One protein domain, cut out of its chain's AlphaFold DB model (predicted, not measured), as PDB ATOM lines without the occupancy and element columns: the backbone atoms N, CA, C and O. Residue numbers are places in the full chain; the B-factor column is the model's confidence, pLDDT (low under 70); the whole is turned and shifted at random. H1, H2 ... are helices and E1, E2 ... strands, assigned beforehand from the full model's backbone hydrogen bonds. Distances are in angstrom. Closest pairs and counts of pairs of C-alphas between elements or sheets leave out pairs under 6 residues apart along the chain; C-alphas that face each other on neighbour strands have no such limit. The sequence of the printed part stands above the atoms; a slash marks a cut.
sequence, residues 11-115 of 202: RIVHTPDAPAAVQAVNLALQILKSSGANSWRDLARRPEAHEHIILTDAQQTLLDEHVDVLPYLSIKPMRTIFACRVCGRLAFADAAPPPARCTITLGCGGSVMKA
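AT A GLANCE: This is residues 11 to 115 of the 202 residues of an uncharacterized protein of Rathayibacter rathayi (UniProt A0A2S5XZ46). With little regular structure overall, this is a small antiparallel sheet, E2 - E1 - E3, covered on one face by the long helix H1, making two layers; H1 reaches past the sheet to H2, and H3 packs across it. The printed part has 105 residues, with H1 H2 H3 E1 E2 E3 along the chain; the class is mixed, with only 41 residues in named elements. It is compact, radius of gyration of the C-alphas 13.9 A, spanning 46 by 29 by 20 A.

HOW THE PARTS SIT: E1, residues 80 to 84, forms a hairpin with E2, residues 90 to 93; N 82 and O 91 are 3.0 A apart, within hydrogen-bond range. E3, residues 112 to 114, is E1's other antiparallel neighbour, with N 83 and O 113 at 2.9 A. H1, residues 20 to 35, is on the sheet, over E1, at a height of 9.2 A. H3, residues 57 to 64, touches H1 about perpendicular, at 84 degrees; the closest C-alphas, of Ala 24 and Leu 63, are 5.3 A apart. H2, residues 40 to 44, touches residues 28 to 35 of H1, the closest C-alphas being those of Leu 32 and Trp 40, 7.0 A. In H1, H2 and H3 every O i to N i+4 pair is within hydrogen-bond range.

IN THESE COORDINATES: E1 is 14.0 A long and H1 22.5 A, from C-alpha 20 at (169.524, 97.974, 187.701). E3 ends at C-alpha 114, (164.047, 94.454, 177.643).

THE WHOLE: The farthest C-alphas, of Glu 48 and Gly 107, are 46.2 A apart. The links H2 to H3, H3 to E1 and E2 to E3 are long. The printed part has no cut, and no printed residue is under 70 in pLDDT.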
ATOM      1  N   ARG A  11     151.567  95.893 196.411       90.50
ATOM      2  CA  ARG A  11     153.024  95.732 196.352       90.50
ATOM      3  C   ARG A  11     153.446  95.317 194.949       90.50
ATOM      4  O   ARG A  11     152.792  94.478 194.323       90.50
ATOM      5  N   ILE A  12     154.530  95.907 194.458       89.00
ATOM      6  CA  ILE A  12     155.073  95.628 193.128       89.00
ATOM      7  C   ILE A  12     156.318  94.753 193.271       89.00
ATOM      8  O   ILE A  12     157.184  95.016 194.103       89.00
ATOM      9  N   VAL A  13     156.406  93.703 192.452       87.44
ATOM     10  CA  VAL A  13     157.560  92.797 192.406       87.44
ATOM     11  C   VAL A  13     158.359  93.102 191.140       87.44
ATOM     12  O   VAL A  13     157.810  93.101 190.034       87.44
ATOM     13  N   HIS A  14     159.652  93.377 191.296       85.12
ATOM     14  CA  HIS A  14     160.596  93.533 190.189       85.12
ATOM     15  C   HIS A  14     161.473  92.277 190.056       85.12
ATOM     16  O   HIS A  14     161.478  91.415 190.932       85.12
ATOM     17  N   THR A  15     162.174  92.147 188.930       87.31
ATOM     18  CA  THR A  15     163.047  90.998 188.640       87.31
ATOM     19  C   THR A  15     164.471  91.297 189.119       87.31
ATOM     20  O   THR A  15     165.138  92.084 188.450       87.31
ATOM     21  N   PRO A  16     164.965  90.691 190.214       89.56
ATOM     22  CA  PRO A  16     166.262  91.056 190.800       89.56
ATOM     23  C   PRO A  16     167.465  90.669 189.923       89.56
ATOM     24  O   PRO A  16     168.522  91.276 190.032       89.56
ATOM     25  N   ASP A  17     167.306  89.712 189.003       90.56
ATOM     26  CA  ASP A  17     168.390  89.236 188.122       90.56
ATOM     27  C   ASP A  17     168.639  90.133 186.891       90.56
ATOM     28  O   ASP A  17     169.442  89.807 186.008       90.56
ATOM     29  N   ALA A  18     167.892  91.230 186.757       93.00
ATOM     30  CA  ALA A  18     168.018  92.165 185.643       93.00
ATOM     31  C   ALA A  18     169.052  93.269 185.946       93.00
ATOM     32  O   ALA A  18     169.301  93.566 187.107       93.00
ATOM     33  N   PRO A  19     169.626  93.949 184.938       95.44
ATOM     34  CA  PRO A  19     170.406  95.168 185.176       95.44
ATOM     35  C   PRO A  19     169.585  96.230 185.928       95.44
ATOM     36  O   PRO A  19     168.395  96.370 185.642       95.44
ATOM     37  N   ALA A  20     170.206  97.002 186.827       95.50
ATOM     38  CA  ALA A  20     169.524  97.974 187.701       95.50
ATOM     39  C   ALA A  20     168.570  98.919 186.939       95.50
ATOM     40  O   ALA A  20     167.391  99.016 187.278       95.50
ATOM     41  N   ALA A  21     169.012  99.480 185.809       96.25
ATOM     42  CA  ALA A  21     168.167 100.327 184.965       96.25
ATOM     43  C   ALA A  21     166.910  99.601 184.444       96.25
ATOM     44  O   ALA A  21     165.817 100.163 184.403       96.25
ATOM     45  N   VAL A  22     167.032  98.323 184.067       96.56
ATOM     46  CA  VAL A  22     165.891  97.504 183.616       96.56
ATOM     47  C   VAL A  22     164.953  97.207 184.781       96.56
ATOM     48  O   VAL A  22     163.738  97.201 184.589       96.56
ATOM     49  N   GLN A  23     165.490  96.986 185.983       95.94
ATOM     50  CA  GLN A  23     164.686  96.820 187.193       95.94
ATOM     51  C   GLN A  23     163.875  98.085 187.502       95.94
ATOM     52  O   GLN A  23     162.659  97.985 187.684       95.94
ATOM     53  N   ALA A  24     164.511  99.260 187.469       97.00
ATOM     54  CA  ALA A  24     163.860 100.549 187.696       97.00
ATOM     55  C   ALA A  24     162.743 100.804 186.680       97.00
ATOM     56  O   ALA A  24     161.607 101.100 187.049       97.00
ATOM     57  N   VAL A  25     163.019 100.595 185.387       96.94
ATOM     58  CA  VAL A  25     162.006 100.780 184.341       96.94
ATOM     59  C   VAL A  25     160.884  99.743 184.442       96.94
ATOM     60  O   VAL A  25     159.721 100.090 184.243       96.94
ATOM     61  N   ASN A  26     161.174  98.490 184.807       96.06
ATOM     62  CA  ASN A  26     160.140  97.485 185.083       96.06
ATOM     63  C   ASN A  26     159.217  97.915 186.226       96.06
ATOM     64  O   ASN A  26     157.999  97.756 186.128       96.06
ATOM     65  N   LEU A  27     159.790  98.440 187.308       96.38
ATOM     66  CA  LEU A  27     159.045  98.953 188.451       96.38
ATOM     67  C   LEU A  27     158.167 100.137 188.021       96.38
ATOM     68  O   LEU A  27     156.952 100.103 188.212       96.38
ATOM     69  N   ALA A  28     158.747 101.115 187.325       96.94
ATOM     70  CA  ALA A  28     158.046 102.290 186.821       96.94
ATOM     71  C   ALA A  28     156.887 101.936 185.873       96.94
ATOM     72  O   ALA A  28     155.769 102.430 186.018       96.94
ATOM     73  N   LEU A  29     157.105 101.023 184.927       96.00
ATOM     74  CA  LEU A  29     156.065 100.563 184.004       96.00
ATOM     75  C   LEU A  29     154.924  99.828 184.719       96.00
ATOM     76  O   LEU A  29     153.765  99.944 184.312       96.00
ATOM     77  N   GLN A  30     155.227  99.083 185.784       95.38
ATOM     78  CA  GLN A  30     154.203  98.458 186.621       95.38
ATOM     79  C   GLN A  30     153.392  99.502 187.399       95.38
ATOM     80  O   GLN A  30     152.167  99.379 187.431       95.38
ATOM     81  N   ILE A  31     154.038 100.550 187.929       96.00
ATOM     82  CA  ILE A  31     153.381 101.693 188.591       96.00
ATOM     83  C   ILE A  31     152.439 102.414 187.619       96.00
ATOM     84  O   ILE A  31     151.276 102.665 187.943       96.00
ATOM     85  N   LEU A  32     152.896 102.711 186.398       96.44
ATOM     86  CA  LEU A  32     152.062 103.330 185.359       96.44
ATOM     87  C   LEU A  32     150.837 102.470 185.039       96.44
ATOM     88  O   LEU A  32     149.708 102.956 184.969       96.44
ATOM     89  N   LYS A  33     151.037 101.157 184.920       94.81
ATOM     90  CA  LYS A  33     149.955 100.216 184.638       94.81
ATOM     91  C   LYS A  33     148.949 100.092 185.787       94.81
ATOM     92  O   LYS A  33     147.760  99.944 185.511       94.81
ATOM     93  N   SER A  34     149.382 100.118 187.049       93.56
ATOM     94  CA  SER A  34     148.478 100.018 188.207       93.56
ATOM     95  C   SER A  34     147.726 101.317 188.496       93.56
ATOM     96  O   SER A  34     146.549 101.267 188.852       93.56
ATOM     97  N   SER A  35     148.380 102.463 188.303       94.69
ATOM     98  CA  SER A  35     147.771 103.793 188.442       94.69
ATOM     99  C   SER A  35     146.826 104.137 187.285       94.69
ATOM    100  O   SER A  35     145.894 104.919 187.462       94.69
ATOM    101  N   GLY A  36     147.028 103.531 186.110       94.19
ATOM    102  CA  GLY A  36     146.302 103.870 184.885       94.19
ATOM    103  C   GLY A  36     146.858 105.109 184.175       94.19
ATOM    104  O   GLY A  36     146.209 105.632 183.269       94.19
ATOM    105  N   ALA A  37     148.042 105.583 184.571       96.56
ATOM    106  CA  ALA A  37     148.736 106.673 183.903       96.56
ATOM    107  C   ALA A  37     149.385 106.207 182.592       96.56
ATOM    108  O   ALA A  37     149.895 105.090 182.484       96.56
ATOM    109  N   ASN A  38     149.398 107.079 181.581       96.75
ATOM    110  CA  ASN A  38     149.980 106.733 180.279       96.75
ATOM    111  C   ASN A  38     151.481 107.028 180.191       96.75
ATOM    112  O   ASN A  38     152.152 106.461 179.332       96.75
ATOM    113  N   SER A  39     152.004 107.913 181.038       97.75
ATOM    114  CA  SER A  39     153.418 108.299 181.074       97.75
ATOM    115  C   SER A  39     153.832 108.705 182.483       97.75
ATOM    116  O   SER A  39     152.984 109.049 183.305       97.75
ATOM    117  N   TRP A  40     155.137 108.722 182.750       96.31
ATOM    118  CA  TRP A  40     155.649 109.146 184.057       96.31
ATOM    119  C   TRP A  40     155.315 110.604 184.385       96.31
ATOM    120  O   TRP A  40     154.936 110.928 185.506       96.31
ATOM    121  N   ARG A  41     155.345 111.488 183.380       95.75
ATOM    122  CA  ARG A  41     154.930 112.893 183.542       95.75
ATOM    123  C   ARG A  41     153.455 113.032 183.926       95.75
ATOM    124  O   ARG A  41     153.105 113.920 184.692       95.75
ATOM    125  N   ASP A  42     152.598 112.173 183.383       96.31
ATOM    126  CA  ASP A  42     151.161 112.130 183.684       96.31
ATOM    127  C   ASP A  42     150.881 111.559 185.089       96.31
ATOM    128  O   ASP A  42     149.927 111.956 185.756       96.31
ATOM    129  N   LEU A  43     151.740 110.656 185.567       96.31
ATOM    130  CA  LEU A  43     151.713 110.177 186.948       96.31
ATOM    131  C   LEU A  43     152.114 111.279 187.939       96.31
ATOM    132  O   LEU A  43     151.412 111.500 188.918       96.31
ATOM    133  N   ALA A  44     153.196 112.010 187.655       94.50
ATOM    134  CA  ALA A  44     153.700 113.079 188.523       94.50
ATOM    135  C   ALA A  44     152.694 114.229 188.724       94.50
ATOM    136  O   ALA A  44     152.727 114.912 189.742       94.50
ATOM    137  N   ARG A  45     151.779 114.441 187.769       96.19
ATOM    138  CA  ARG A  45     150.704 115.444 187.868       96.19
ATOM    139  C   ARG A  45     149.510 114.998 188.718       96.19
ATOM    140  O   ARG A  45     148.649 115.825 188.992       96.19
ATOM    141  N   ARG A  46     149.430 113.712 189.073       94.88
ATOM    142  CA  ARG A  46     148.303 113.086 189.780       94.88
ATOM    143  C   ARG A  46     148.822 112.242 190.945       94.88
ATOM    144  O   ARG A  46     148.879 111.011 190.826       94.88
ATOM    145  N   PRO A  47     149.264 112.874 192.046       90.69
ATOM    146  CA  PRO A  47     149.775 112.155 193.211       90.69
ATOM    147  C   PRO A  47     148.780 111.117 193.752       90.69
ATOM    148  O   PRO A  47     149.157 109.988 194.066       90.69
ATOM    149  N   GLU A  48     147.486 111.427 193.702       92.69
ATOM    150  CA  GLU A  48     146.395 110.549 194.120       92.69
ATOM    151  C   GLU A  48     146.331 109.228 193.328       92.69
ATOM    152  O   GLU A  48     145.826 108.210 193.806       92.69
ATOM    153  N   ALA A  49     146.872 109.202 192.104       90.50
ATOM    154  CA  ALA A  49     146.839 108.022 191.247       90.50
ATOM    155  C   ALA A  49     147.764 106.894 191.737       90.50
ATOM    156  O   ALA A  49     147.585 105.750 191.309       90.50
ATOM    157  N   HIS A  50     148.724 107.185 192.624       90.56
ATOM    158  CA  HIS A  50     149.688 106.206 193.134       90.56
ATOM    159  C   HIS A  50     149.729 106.064 194.663       90.56
ATOM    160  O   HIS A  50     150.522 105.270 195.152       90.56
ATOM    161  N   GLU A  51     148.827 106.708 195.410       91.88
ATOM    162  CA  GLU A  51     148.757 106.610 196.885       91.88
ATOM    163  C   GLU A  51     148.628 105.175 197.427       91.88
ATOM    164  O   GLU A  51     149.077 104.872 198.525       91.88
ATOM    165  N   HIS A  52     148.019 104.274 196.658       90.56
ATOM    166  CA  HIS A  52     147.789 102.874 197.039       90.56
ATOM    167  C   HIS A  52     148.961 101.942 196.671       90.56
ATOM    168  O   HIS A  52     148.849 100.718 196.786       90.56
ATOM    169  N   ILE A  53     150.058 102.491 196.143       93.81
ATOM    170  CA  ILE A  53     151.237 101.734 195.727       93.81
ATOM    171  C   ILE A  53     152.292 101.865 196.818       93.81
ATOM    172  O   ILE A  53     152.810 102.949 197.062       93.81
ATOM    173  N   ILE A  54     152.631 100.741 197.444       94.12
ATOM    174  CA  ILE A  54     153.641 100.698 198.501       94.12
ATOM    175  C   ILE A  54     154.944 100.179 197.898       94.12
ATOM    176  O   ILE A  54     155.001  99.033 197.438       94.12
ATOM    177  N   LEU A  55     155.973 101.024 197.917       94.75
ATOM    178  CA  LEU A  55     157.341 100.687 197.526       94.75
ATOM    179  C   LEU A  55     158.185 100.398 198.769       94.75
ATOM    180  O   LEU A  55     157.938 100.946 199.841       94.75
ATOM    181  N   THR A  56     159.170  99.514 198.632       96.06
ATOM    182  CA  THR A  56     160.216  99.347 199.655       96.06
ATOM    183  C   THR A  56     161.295 100.417 199.483       96.06
ATOM    184  O   THR A  56     161.468 100.925 198.377       96.06
ATOM    185  N   ASP A  57     162.090 100.694 200.519       96.50
ATOM    186  CA  ASP A  57     163.179 101.686 200.435       96.50
ATOM    187  C   ASP A  57     164.144 101.376 199.285       96.50
ATOM    188  O   ASP A  57     164.427 102.233 198.459       96.50
ATOM    189  N   ALA A  58     164.538 100.106 199.134       95.81
ATOM    190  CA  ALA A  58     165.385  99.669 198.023       95.81
ATOM    191  C   ALA A  58     164.752  99.916 196.639       95.81
ATOM    192  O   ALA A  58     165.456 100.207 195.678       95.81
ATOM    193  N   GLN A  59     163.425  99.800 196.520       96.62
ATOM    194  CA  GLN A  59     162.713 100.093 195.274       96.62
ATOM    195  C   GLN A  59     162.650 101.597 195.000       96.62
ATOM    196  O   GLN A  59     162.747 101.999 193.844       96.62
ATOM    197  N   GLN A  60     162.495 102.408 196.048       97.50
ATOM    198  CA  GLN A  60     162.512 103.863 195.947       97.50
ATOM    199  C   GLN A  60     163.900 104.358 195.527       97.50
ATOM    200  O   GLN A  60     164.002 105.037 194.510       97.50
ATOM    201  N   THR A  61     164.965 103.914 196.205       97.62
ATOM    202  CA  THR A  61     166.355 104.227 195.836       97.62
ATOM    203  C   THR A  61     166.643 103.869 194.380       97.62
ATOM    204  O   THR A  61     167.202 104.673 193.646       97.62
ATOM    205  N   LEU A  62     166.191 102.697 193.927       96.94
ATOM    206  CA  LEU A  62     166.382 102.251 192.548       96.94
ATOM    207  C   LEU A  62     165.677 103.156 191.515       96.94
ATOM    208  O   LEU A  62     166.168 103.317 190.397       96.94
ATOM    209  N   LEU A  63     164.512 103.727 191.850       97.44
ATOM    210  CA  LEU A  63     163.846 104.716 190.992       97.44
ATOM    211  C   LEU A  63     164.584 106.054 191.008       97.44
ATOM    212  O   LEU A  63     164.720 106.673 189.954       97.44
ATOM    213  N   ASP A  64     165.063 106.475 192.177       97.81
ATOM    214  CA  ASP A  64     165.763 107.745 192.361       97.81
ATOM    215  C   ASP A  64     167.110 107.756 191.614       97.81
ATOM    216  O   ASP A  64     167.426 108.723 190.922       97.81
ATOM    217  N   GLU A  65     167.860 106.649 191.648       97.81
ATOM    218  CA  GLU A  65     169.118 106.459 190.902       97.81
ATOM    219  C   GLU A  65     168.946 106.531 189.375       97.81
ATOM    220  O   GLU A  65     169.901 106.807 188.648       97.81
ATOM    221  N   HIS A  66     167.733 106.282 188.879       97.25
ATOM    222  CA  HIS A  66     167.405 106.240 187.454       97.25
ATOM    223  C   HIS A  66     166.317 107.250 187.067       97.25
ATOM    224  O   HIS A  66     165.586 107.056 186.085       97.25
ATOM    225  N   VAL A  67     166.208 108.343 187.831       97.06
ATOM    226  CA  VAL A  67     165.208 109.405 187.640       97.06
ATOM    227  C   VAL A  67     165.306 110.083 186.268       97.06
ATOM    228  O   VAL A  67     164.312 110.583 185.746       97.06
ATOM    229  N   ASP A  68     166.482 110.056 185.648       96.88
ATOM    230  CA  ASP A  68     166.763 110.600 184.322       96.88
ATOM    231  C   ASP A  68     166.034 109.839 183.201       96.88
ATOM    232  O   ASP A  68     165.620 110.440 182.207       96.88
ATOM    233  N   VAL A  69     165.803 108.533 183.367       96.88
ATOM    234  CA  VAL A  69     165.149 107.684 182.357       96.88
ATOM    235  C   VAL A  69     163.621 107.750 182.450       96.88
ATOM    236  O   VAL A  69     162.924 107.639 181.434       96.88
ATOM    237  N   LEU A  70     163.072 107.952 183.650       97.00
ATOM    238  CA  LEU A  70     161.631 107.846 183.918       97.00
ATOM    239  C   LEU A  70     160.745 108.761 183.045       97.00
ATOM    240  O   LEU A  70     159.729 108.276 182.536       97.00
ATOM    241  N   PRO A  71     161.095 110.039 182.777       97.19
ATOM    242  CA  PRO A  71     160.268 110.945 181.974       97.19
ATOM    243  C   PRO A  71     160.019 110.487 180.533       97.19
ATOM    244  O   PRO A  71     159.097 110.996 179.893       97.19
ATOM    245  N   TYR A  72     160.832 109.560 180.020       96.81
ATOM    246  CA  TYR A  72     160.745 109.045 178.654       96.81
ATOM    247  C   TYR A  72     159.841 107.809 178.523       96.81
ATOM    248  O   TYR A  72     159.556 107.372 177.406       96.81
ATOM    249  N   LEU A  73     159.373 107.252 179.644       97.12
ATOM    250  CA  LEU A  73     158.546 106.049 179.670       97.12
ATOM    251  C   LEU A  73     157.074 106.355 179.374       97.12
ATOM    252  O   LEU A  73     156.486 107.299 179.917       97.12
ATOM    253  N   SER A  74     156.447 105.499 178.565       97.38
ATOM    254  CA  SER A  74     155.011 105.570 178.284       97.38
ATOM    255  C   SER A  74     154.399 104.203 177.970       97.38
ATOM    256  O   SER A  74     155.058 103.319 177.433       97.38
ATOM    257  N   ILE A  75     153.113 104.030 178.288       96.38
ATOM    258  CA  ILE A  75     152.332 102.820 177.980       96.38
ATOM    259  C   ILE A  75     151.681 102.918 176.590       96.38
ATOM    260  O   ILE A  75     151.554 101.908 175.896       96.38
ATOM    261  N   LYS A  76     151.264 104.122 176.169       94.75
ATOM    262  CA  LYS A  76     150.590 104.376 174.881       94.75
ATOM    263  C   LYS A  76     151.113 105.672 174.229       94.75
ATOM    264  O   LYS A  76     150.727 106.746 174.686       94.75
ATOM    265  N   PRO A  77     151.944 105.594 173.169       94.56
ATOM    266  CA  PRO A  77     152.583 104.381 172.643       94.56
ATOM    267  C   PRO A  77     153.549 103.761 173.667       94.56
ATOM    268  O   PRO A  77     154.021 104.448 174.573       94.56
ATOM    269  N   MET A  78     153.829 102.463 173.542       95.56
ATOM    270  CA  MET A  78     154.751 101.771 174.447       95.56
ATOM    271  C   MET A  78     156.180 102.261 174.203       95.56
ATOM    272  O   MET A  78     156.734 101.971 173.146       95.56
ATOM    273  N   ARG A  79     156.766 102.953 175.184       96.88
ATOM    274  CA  ARG A  79     158.173 103.366 175.214       96.88
ATOM    275  C   ARG A  79     158.821 102.848 176.485       96.88
ATOM    276  O   ARG A  79     158.351 103.110 177.592       96.88
ATOM    277  N   THR A  80     159.882 102.080 176.306       97.00
ATOM    278  CA  THR A  80     160.626 101.391 177.360       97.00
ATOM    279  C   THR A  80     162.115 101.417 177.026       97.00
ATOM    280  O   THR A  80     162.538 102.096 176.091       97.00
ATOM    281  N   ILE A  81     162.920 100.670 177.773       96.94
ATOM    282  CA  ILE A  81     164.338 100.474 177.495       96.94
ATOM    283  C   ILE A  81     164.668  98.992 177.335       96.94
ATOM    284  O   ILE A  81     163.955  98.100 177.812       96.94
ATOM    285  N   PHE A  82     165.810  98.732 176.718       96.31
ATOM    286  CA  PHE A  82     166.568  97.514 176.951       96.31
ATOM    287  C   PHE A  82     167.981  97.858 177.409       96.31
ATOM    288  O   PHE A  82     168.506  98.914 177.061       96.31
ATOM    289  N   ALA A  83     168.600  96.958 178.167       97.06
ATOM    290  CA  ALA A  83     169.988  97.089 178.588       97.06
ATOM    291  C   ALA A  83     170.769  95.801 178.339       97.06
ATOM    292  O   ALA A  83     170.224  94.691 178.383       97.06
ATOM    293  N   CYS A  84     172.062  95.951 178.072       96.75
ATOM    294  CA  CYS A  84     172.973  94.822 177.974       96.75
ATOM    295  C   CYS A  84     173.370  94.332 179.369       96.75
ATOM    296  O   CYS A  84     173.784  95.125 180.210       96.75
ATOM    297  N   ARG A  85     173.329  93.014 179.591       95.69
ATOM    298  CA  ARG A  85     173.762  92.410 180.863       95.69
ATOM    299  C   ARG A  85     175.270  92.495 181.117       95.69
ATOM    300  O   ARG A  85     175.689  92.303 182.247       95.69
ATOM    301  N   VAL A  86     176.073  92.731 180.076       95.94
ATOM    302  CA  VAL A  86     177.543  92.718 180.164       95.94
ATOM    303  C   VAL A  86     178.106  94.133 180.240       95.94
ATOM    304  O   VAL A  86     178.802  94.457 181.190       95.94
ATOM    305  N   CYS A  87     177.805  94.996 179.264       95.62
ATOM    306  CA  CYS A  87     178.353  96.358 179.250       95.62
ATOM    307  C   CYS A  87     177.495  97.387 180.003       95.62
ATOM    308  O   CYS A  87     177.870  98.555 180.045       95.62
ATOM    309  N   GLY A  88     176.319  97.001 180.511       94.06
ATOM    310  CA  GLY A  88     175.414  97.872 181.272       94.06
ATOM    311  C   GLY A  88     174.741  98.993 180.471       94.06
ATOM    312  O   GLY A  88     173.813  99.621 180.970       94.06
ATOM    313  N   ARG A  89     175.159  99.242 179.222       96.06
ATOM    314  CA  ARG A  89     174.566 100.296 178.392       96.06
ATOM    315  C   ARG A  89     173.109  99.990 178.067       96.06
ATOM    316  O   ARG A  89     172.736  98.830 177.856       96.06
ATOM    317  N   LEU A  90     172.321 101.054 177.985       96.69
ATOM    318  CA  LEU A  90     170.893 101.021 177.702       96.69
ATOM    319  C   LEU A  90     170.555 101.789 176.425       96.69
ATOM    320  O   LEU A  90     171.300 102.668 175.996       96.69
ATOM    321  N   ALA A  91     169.425 101.438 175.822       96.56
ATOM    322  CA  ALA A  91     168.832 102.171 174.714       96.56
ATOM    323  C   ALA A  91     167.305 102.141 174.825       96.56
ATOM    324  O   ALA A  91     166.720 101.193 175.360       96.56
ATOM    325  N   PHE A  92     166.663 103.185 174.305       96.50
ATOM    326  CA  PHE A  92     165.210 103.256 174.233       96.50
ATOM    327  C   PHE A  92     164.670 102.297 173.176       96.50
ATOM    328  O   PHE A  92     165.268 102.094 172.119       96.50
ATOM    329  N   ALA A  93     163.518 101.714 173.476       94.69
ATOM    330  CA  ALA A  93     162.818 100.815 172.588       94.69
ATOM    331  C   ALA A  93     161.317 101.032 172.643       94.69
ATOM    332  O   ALA A  93     160.731 101.271 173.700       94.69
ATOM    333  N   ASP A  94     160.698 100.835 171.489       94.19
ATOM    334  CA  ASP A  94     159.253 100.779 171.367       94.19
ATOM    335  C   ASP A  94     158.744  99.354 171.664       94.19
ATOM    336  O   ASP A  94     159.374  98.555 172.366       94.19
ATOM    337  N   ALA A  95     157.593  98.978 171.107       90.19
ATOM    338  CA  ALA A  95     157.021  97.640 171.256       90.19
ATOM    339  C   ALA A  95     157.883  96.512 170.644       90.19
ATOM    340  O   ALA A  95     157.725  95.359 171.044       90.19
ATOM    341  N   ALA A  96     158.828  96.828 169.752       89.56
ATOM    342  CA  ALA A  96     159.651  95.855 169.030       89.56
ATOM    343  C   ALA A  96     160.479  94.932 169.958       89.56
ATOM    344  O   ALA A  96     160.914  95.362 171.034       89.56
ATOM    345  N   PRO A  97     160.696  93.657 169.583       90.19
ATOM    346  CA  PRO A  97     161.524  92.739 170.363       90.19
ATOM    347  C   PRO A  97     162.985  93.225 170.431       90.19
ATOM    348  O   PRO A  97     163.466  93.839 169.476       90.19
ATOM    349  N   PRO A  98     163.704  92.972 171.544       91.69
ATOM    350  CA  PRO A  98     165.111  93.341 171.647       91.69
ATOM    351  C   PRO A  98     165.976  92.474 170.715       91.69
ATOM    352  O   PRO A  98     165.622  91.322 170.444       91.69
ATOM    353  N   PRO A  99     167.133  92.981 170.257       92.62
ATOM    354  CA  PRO A  99     168.098  92.164 169.533       92.62
ATOM    355  C   PRO A  99     168.652  91.046 170.430       92.62
ATOM    356  O   PRO A  99     168.779  91.208 171.644       92.62
ATOM    357  N   ALA A 100     169.027  89.909 169.835       91.00
ATOM    358  CA  ALA A 100     169.567  88.767 170.583       91.00
ATOM    359  C   ALA A 100     170.941  89.053 171.228       91.00
ATOM    360  O   ALA A 100     171.296  88.441 172.235       91.00
ATOM    361  N   ARG A 101     171.714  89.978 170.646       94.50
ATOM    362  CA  ARG A 101     173.049  90.394 171.097       94.50
ATOM    363  C   ARG A 101     173.113  91.909 171.239       94.50
ATOM    364  O   ARG A 101     172.341  92.627 170.606       94.50
ATOM    365  N   CYS A 102     174.040  92.388 172.062       96.44
ATOM    366  CA  CYS A 102     174.263  93.810 172.271       96.44
ATOM    367  C   CYS A 102     174.709  94.493 170.974       96.44
ATOM    368  O   CYS A 102     175.780  94.217 170.444       96.44
ATOM    369  N   THR A 103     173.886  95.418 170.489       94.50
ATOM    370  CA  THR A 103     174.204  96.298 169.356       94.50
ATOM    371  C   THR A 103     174.571  97.715 169.803       94.50
ATOM    372  O   THR A 103     174.915  98.545 168.972       94.50
ATOM    373  N   ILE A 104     174.505  97.998 171.111       94.62
ATOM    374  CA  ILE A 104     174.758  99.331 171.686       94.62
ATOM    375  C   ILE A 104     176.260  99.637 171.727       94.62
ATOM    376  O   ILE A 104     176.685 100.767 171.497       94.62
ATOM    377  N   THR A 105     177.071  98.627 172.040       95.12
ATOM    378  CA  THR A 105     178.529  98.752 172.125       95.12
ATOM    379  C   THR A 105     179.169  97.853 171.081       95.12
ATOM    380  O   THR A 105     178.926  96.645 171.074       95.12
ATOM    381  N   LEU A 106     180.020  98.434 170.233       93.56
ATOM    382  CA  LEU A 106     180.799  97.690 169.244       93.56
ATOM    383  C   LEU A 106     181.618  96.586 169.929       93.56
ATOM    384  O   LEU A 106     182.307  96.837 170.915       93.56
ATOM    385  N   GLY A 107     181.509  95.359 169.419       92.12
ATOM    386  CA  GLY A 107     182.231  94.193 169.938       92.12
ATOM    387  C   GLY A 107     181.646  93.554 171.206       92.12
ATOM    388  O   GLY A 107     182.195  92.567 171.689       92.12
ATOM    389  N   CYS A 108     180.528  94.048 171.753       95.88
ATOM    390  CA  CYS A 108     179.926  93.436 172.937       95.88
ATOM    391  C   CYS A 108     179.093  92.193 172.576       95.88
ATOM    392  O   CYS A 108     178.037  92.288 171.956       95.88
ATOM    393  N   GLY A 109     179.526  91.016 173.031       93.94
ATOM    394  CA  GLY A 109     178.790  89.754 172.864       93.94
ATOM    395  C   GLY A 109     177.646  89.530 173.864       93.94
ATOM    396  O   GLY A 109     177.055  88.452 173.877       93.94
ATOM    397  N   GLY A 110     177.351  90.506 174.727       95.50
ATOM    398  CA  GLY A 110     176.395  90.350 175.821       95.50
ATOM    399  C   GLY A 110     174.948  90.194 175.357       95.50
ATOM    400  O   GLY A 110     174.542  90.746 174.333       95.50
ATOM    401  N   SER A 111     174.148  89.475 176.146       95.38
ATOM    402  CA  SER A 111     172.704  89.384 175.932       95.38
ATOM    403  C   SER A 111     172.000  90.671 176.368       95.38
ATOM    404  O   SER A 111     172.435  91.376 177.286       95.38
ATOM    405  N   VAL A 112     170.907  90.989 175.681       95.88
ATOM    406  CA  VAL A 112     170.098  92.182 175.933       95.88
ATOM    407  C   VAL A 112     168.811  91.780 176.641       95.88
ATOM    408  O   VAL A 112     168.162  90.803 176.272       95.88
ATOM    409  N   MET A 113     168.434  92.539 177.666       95.31
ATOM    410  CA  MET A 113     167.174  92.371 178.378       95.31
ATOM    411  C   MET A 113     166.305  93.609 178.195       95.31
ATOM    412  O   MET A 113     166.749  94.728 178.444       95.31
ATOM    413  N   LYS A 114     165.053  93.401 177.785       95.00
ATOM    414  CA  LYS A 114     164.047  94.454 177.643       95.00
ATOM    415  C   LYS A 114     163.206  94.574 178.910       95.00
ATOM    416  O   LYS A 114     162.761  93.557 179.442       95.00
ATOM    417  N   ALA A 115     162.938  95.805 179.338       94.75
ATOM    418  CA  ALA A 115     161.977  96.064 180.399       94.75
ATOM    419  C   ALA A 115     160.532  95.851 179.899       94.75
ATOM    420  O   ALA A 115     160.140  96.321 178.825       94.75
TER     421      ALA A 115